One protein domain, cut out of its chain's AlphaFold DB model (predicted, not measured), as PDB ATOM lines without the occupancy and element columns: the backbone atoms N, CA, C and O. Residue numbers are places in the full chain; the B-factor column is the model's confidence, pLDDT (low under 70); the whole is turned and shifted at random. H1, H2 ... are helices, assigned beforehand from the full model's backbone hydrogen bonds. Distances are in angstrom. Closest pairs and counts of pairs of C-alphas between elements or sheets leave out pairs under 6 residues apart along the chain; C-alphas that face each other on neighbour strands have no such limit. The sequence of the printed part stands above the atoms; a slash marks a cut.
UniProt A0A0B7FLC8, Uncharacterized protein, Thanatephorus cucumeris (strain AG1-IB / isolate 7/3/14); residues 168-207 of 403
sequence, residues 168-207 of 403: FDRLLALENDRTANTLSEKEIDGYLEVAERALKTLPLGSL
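Overview. This is residues 168 to 207 of the 403 residues of an uncharacterized protein of Thanatephorus cucumeris (strain AG1-IB / isolate 7/3/14) (UniProt A0A0B7FLC8). One long helix, H2, makes most of the length, and a wide loop, residues 172 to 184, folds back near its first end and brings the one-turn helix H1 close to it. At the other end residues 195 to 207, of which 195 to 201 belong to H2, stick out. The printed part has 40 residues, with two named helices in the order H1, H2 and no named strand, in the all-helix class. It is loose, with a radius of gyration of the C-alphas of 12.3 A, and elongated, spanning 36 by 21 by 16 A.

Along the chain. H2, residues 185 to 201, runs 24.2 A from C-alpha 185 at (194.261, -69.203, 83.349) to C-alpha 201 at (200.237, -47.573, 92.395). H1, residues 168 to 171, begins at C-alpha 168 at (198.656, -59.714, 76.645).

Arrangement. H2 and H1 are close but not clearly touching; their closest C-alphas, of Glu 187 and Phe 168, are 7.0 A apart. In H2 every O i to N i+4 pair is within hydrogen-bond range; H1 is too short for such a pair.

Size, cuts and confidence. The C-alphas farthest apart, of Thr 182 and Ser 206, are 36.2 A apart. The link from H1 to H2 is long, 13 residues. The printed part has no cut. Residues 202 to 207 have pLDDT under 70.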
ATOM      1  N   PHE A 168     199.224 -60.175  75.385       76.81
ATOM      2  CA  PHE A 168     198.656 -59.714  76.645       76.81
ATOM      3  C   PHE A 168     198.335 -58.209  76.633       76.81
ATOM      4  O   PHE A 168     197.300 -57.795  77.148       76.81
ATOM      5  N   ASP A 169     199.146 -57.397  75.950       77.94
ATOM      6  CA  ASP A 169     198.919 -55.952  75.805       77.94
ATOM      7  C   ASP A 169     197.539 -55.625  75.216       77.94
ATOM      8  O   ASP A 169     196.930 -54.608  75.554       77.94
ATOM      9  N   ARG A 170     197.001 -56.504  74.360       78.00
ATOM     10  CA  ARG A 170     195.682 -56.314  73.752       78.00
ATOM     11  C   ARG A 170     194.531 -56.734  74.667       78.00
ATOM     12  O   ARG A 170     193.405 -56.309  74.435       78.00
ATOM     13  N   LEU A 171     194.773 -57.530  75.710       76.06
ATOM     14  CA  LEU A 171     193.749 -57.816  76.726       76.06
ATOM     15  C   LEU A 171     193.354 -56.556  77.497       76.06
ATOM     16  O   LEU A 171     192.221 -56.439  77.942       76.06
ATOM     17  N   LEU A 172     194.281 -55.605  77.617       78.12
ATOM     18  CA  LEU A 172     194.052 -54.327  78.287       78.12
ATOM     19  C   LEU A 172     193.522 -53.241  77.339       78.12
ATOM     20  O   LEU A 172     193.234 -52.128  77.781       78.12
ATOM     21  N   ALA A 173     193.413 -53.533  76.041       79.69
ATOM     22  CA  ALA A 173     192.865 -52.599  75.071       79.69
ATOM     23  C   ALA A 173     191.336 -52.536  75.188       79.69
ATOM     24  O   ALA A 173     190.671 -53.560  75.315       79.69
ATOM     25  N   LEU A 174     190.784 -51.322  75.091       70.75
ATOM     26  CA  LEU A 174     189.350 -51.054  75.251       70.75
ATOM     27  C   LEU A 174     188.474 -51.777  74.212       70.75
ATOM     28  O   LEU A 174     187.335 -52.108  74.499       70.75
ATOM     29  N   GLU A 175     189.011 -52.024  73.016       70.19
ATOM     30  CA  GLU A 175     188.291 -52.616  71.875       70.19
ATOM     31  C   GLU A 175     188.194 -54.151  71.926       70.19
ATOM     32  O   GLU A 175     187.827 -54.785  70.939       70.19
ATOM     33  N   ASN A 176     188.613 -54.787  73.020       76.69
ATOM     34  CA  ASN A 176     188.609 -56.241  73.107       76.69
ATOM     35  C   ASN A 176     187.311 -56.735  73.756       76.69
ATOM     36  O   ASN A 176     187.172 -56.687  74.974       76.69
ATOM     37  N   ASP A 177     186.411 -57.312  72.959       77.12
ATOM     38  CA  ASP A 177     185.152 -57.925  73.433       77.12
ATOM     39  C   ASP A 177     185.357 -59.235  74.220       77.12
ATOM     40  O   ASP A 177     184.419 -59.995  74.488       77.12
ATOM     41  N   ARG A 178     186.601 -59.557  74.586       81.31
ATOM     42  CA  ARG A 178     186.911 -60.742  75.382       81.31
ATOM     43  C   ARG A 178     186.373 -60.569  76.794       81.31
ATOM     44  O   ARG A 178     186.852 -59.761  77.582       81.31
ATOM     45  N   THR A 179     185.396 -61.398  77.134       84.00
ATOM     46  CA  THR A 179     184.877 -61.504  78.498       84.00
ATOM     47  C   THR A 179     185.808 -62.354  79.362       84.00
ATOM     48  O   THR A 179     186.547 -63.198  78.847       84.00
ATOM     49  N   ALA A 180     185.739 -62.190  80.687       84.75
ATOM     50  CA  ALA A 180     186.548 -62.956  81.646       84.75
ATOM     51  C   ALA A 180     186.444 -64.484  81.454       84.75
ATOM     52  O   ALA A 180     187.401 -65.204  81.712       84.75
ATOM     53  N   ASN A 181     185.316 -64.972  80.926       89.44
ATOM     54  CA  ASN A 181     185.083 -66.392  80.647       89.44
ATOM     55  C   ASN A 181     185.905 -66.934  79.465       89.44
ATOM     56  O   ASN A 181     186.016 -68.146  79.306       89.44
ATOM     57  N   THR A 182     186.434 -66.055  78.611       89.31
ATOM     58  CA  THR A 182     187.217 -66.428  77.418       89.31
ATOM     59  C   THR A 182     188.723 -66.400  77.650       89.31
ATOM     60  O   THR A 182     189.478 -66.831  76.779       89.31
ATOM     61  N   LEU A 183     189.163 -65.892  78.805       88.75
ATOM     62  CA  LEU A 183     190.574 -65.789  79.152       88.75
ATOM     63  C   LEU A 183     191.106 -67.140  79.630       88.75
ATOM     64  O   LEU A 183     190.460 -67.851  80.400       88.75
ATOM     65  N   SER A 184     192.306 -67.489  79.181       92.00
ATOM     66  CA  SER A 184     193.047 -68.618  79.736       92.00
ATOM     67  C   SER A 184     193.532 -68.309  81.156       92.00
ATOM     68  O   SER A 184     193.728 -67.153  81.518       92.00
ATOM     69  N   GLU A 185     193.780 -69.345  81.962       92.56
ATOM     70  CA  GLU A 185     194.261 -69.203  83.349       92.56
ATOM     71  C   GLU A 185     195.525 -68.327  83.442       92.56
ATOM     72  O   GLU A 185     195.592 -67.413  84.253       92.56
ATOM     73  N   LYS A 186     196.467 -68.497  82.503       90.56
ATOM     74  CA  LYS A 186     197.684 -67.669  82.421       90.56
ATOM     75  C   LYS A 186     197.398 -66.195  82.120       90.56
ATOM     76  O   LYS A 186     198.094 -65.318  82.618       90.56
ATOM     77  N   GLU A 187     196.412 -65.920  81.268       89.12
ATOM     78  CA  GLU A 187     195.994 -64.550  80.957       89.12
ATOM     79  C   GLU A 187     195.269 -63.913  82.150       89.12
ATOM     80  O   GLU A 187     195.451 -62.722  82.395       89.12
ATOM     81  N   ILE A 188     194.495 -64.697  82.912       92.06
ATOM     82  CA  ILE A 188     193.857 -64.250  84.158       92.06
ATOM     83  C   ILE A 188     194.922 -63.875  85.188       92.06
ATOM     84  O   ILE A 188     194.855 -62.779  85.738       92.06
ATOM     85  N   ASP A 189     195.926 -64.724  85.403       90.25
ATOM     86  CA  ASP A 189     197.019 -64.435  86.337       90.25
ATOM     87  C   ASP A 189     197.779 -63.164  85.937       90.25
ATOM     88  O   ASP A 189     197.997 -62.280  86.766       90.25
ATOM     89  N   GLY A 190     198.104 -63.012  84.647       88.38
ATOM     90  CA  GLY A 190     198.728 -61.790  84.136       88.38
ATOM     91  C   GLY A 190     197.845 -60.553  84.333       88.38
ATOM     92  O   GLY A 190     198.330 -59.487  84.718       88.38
ATOM     93  N   TYR A 191     196.533 -60.679  84.110       89.75
ATOM     94  CA  TYR A 191     195.575 -59.596  84.342       89.75
ATOM     95  C   TYR A 191     195.520 -59.210  85.822       89.75
ATOM     96  O   TYR A 191     195.556 -58.022  86.142       89.75
ATOM     97  N   LEU A 192     195.485 -60.195  86.722       90.38
ATOM     98  CA  LEU A 192     195.503 -59.975  88.166       90.38
ATOM     99  C   LEU A 192     196.807 -59.315  88.619       90.38
ATOM    100  O   LEU A 192     196.748 -58.405  89.442       90.38
ATOM    101  N   GLU A 193     197.955 -59.678  88.043       89.31
ATOM    102  CA  GLU A 193     199.234 -59.018  88.327       89.31
ATOM    103  C   GLU A 193     199.201 -57.535  87.919       89.31
ATOM    104  O   GLU A 193     199.627 -56.652  88.674       89.31
ATOM    105  N   VAL A 194     198.652 -57.225  86.739       87.19
ATOM    106  CA  VAL A 194     198.487 -55.834  86.294       87.19
ATOM    107  C   VAL A 194     197.490 -55.082  87.166       87.19
ATOM    108  O   VAL A 194     197.766 -53.939  87.535       87.19
ATOM    109  N   ALA A 195     196.363 -55.693  87.530       88.12
ATOM    110  CA  ALA A 195     195.368 -55.087  88.405       88.12
ATOM    111  C   ALA A 195     195.947 -54.818  89.798       88.12
ATOM    112  O   ALA A 195     195.783 -53.720  90.328       88.12
ATOM    113  N   GLU A 196     196.686 -55.770  90.367       85.69
ATOM    114  CA  GLU A 196     197.382 -55.613  91.641       85.69
ATOM    115  C   GLU A 196     198.396 -54.467  91.563       85.69
ATOM    116  O   GLU A 196     198.404 -53.584  92.422       85.69
ATOM    117  N   ARG A 197     199.216 -54.422  90.505       84.62
ATOM    118  CA  ARG A 197     200.182 -53.339  90.285       84.62
ATOM    119  C   ARG A 197     199.485 -51.987  90.145       84.62
ATOM    120  O   ARG A 197     199.890 -51.030  90.800       84.62
ATOM    121  N   ALA A 198     198.424 -51.907  89.345       83.19
ATOM    122  CA  ALA A 198     197.645 -50.689  89.160       83.19
ATOM    123  C   ALA A 198     197.053 -50.220  90.498       83.19
ATOM    124  O   ALA A 198     197.308 -49.090  90.916       83.19
ATOM    125  N   LEU A 199     196.362 -51.099  91.227       80.31
ATOM    126  CA  LEU A 199     195.753 -50.799  92.525       80.31
ATOM    127  C   LEU A 199     196.782 -50.403  93.591       80.31
ATOM    128  O   LEU A 199     196.501 -49.507  94.383       80.31
ATOM    129  N   LYS A 200     197.980 -51.005  93.589       76.88
ATOM    130  CA  LYS A 200     199.094 -50.610  94.468       76.88
ATOM    131  C   LYS A 200     199.639 -49.223  94.128       76.88
ATOM    132  O   LYS A 200     200.004 -48.472  95.028       76.88
ATOM    133  N   THR A 201     199.727 -48.883  92.839       70.38
ATOM    134  CA  THR A 201     200.237 -47.573  92.395       70.38
ATOM    135  C   THR A 201     199.245 -46.439  92.580       70.38
ATOM    136  O   THR A 201     199.667 -45.289  92.685       70.38
ATOM    137  N   LEU A 202     197.943 -46.728  92.639       66.44
ATOM    138  CA  LEU A 202     196.956 -45.748  93.054       66.44
ATOM    139  C   LEU A 202     197.152 -45.502  94.557       66.44
ATOM    140  O   LEU A 202     196.852 -46.389  95.355       66.44
ATOM    141  N   PRO A 203     197.593 -44.304  94.993       59.47
ATOM    142  CA  PRO A 203     197.382 -43.902  96.365       59.47
ATOM    143  C   PRO A 203     195.865 -43.796  96.533       59.47
ATOM    144  O   PRO A 203     195.264 -42.751  96.275       59.47
ATOM    145  N   LEU A 204     195.227 -44.894  96.949       55.69
ATOM    146  CA  LEU A 204     193.946 -44.863  97.642       55.69
ATOM    147  C   LEU A 204     194.224 -44.105  98.935       55.69
ATOM    148  O   LEU A 204     194.532 -44.684  99.977       55.69
ATOM    149  N   GLY A 205     194.311 -42.784  98.793       47.97
ATOM    150  CA  GLY A 205     195.070 -41.959  99.701       47.97
ATOM    151  C   GLY A 205     194.510 -42.120 101.088       47.97
ATOM    152  O   GLY A 205     193.311 -41.946 101.266       47.97
ATOM    153  N   SER A 206     195.382 -42.504 102.025       48.00
ATOM    154  CA  SER A 206     195.098 -42.568 103.454       48.00
ATOM    155  C   SER A 206     193.627 -42.909 103.726       48.00
ATOM    156  O   SER A 206     192.918 -42.146 104.396       48.00
ATOM    157  N   LEU A 207     193.130 -44.036 103.194       49.97
ATOM    158  CA  LEU A 207     191.968 -44.663 103.804       49.97
ATOM    159  C   LEU A 207     192.427 -44.934 105.227       49.97
ATOM    160  O   LEU A 207     193.210 -45.849 105.462       49.97
TER     161      LEU A 207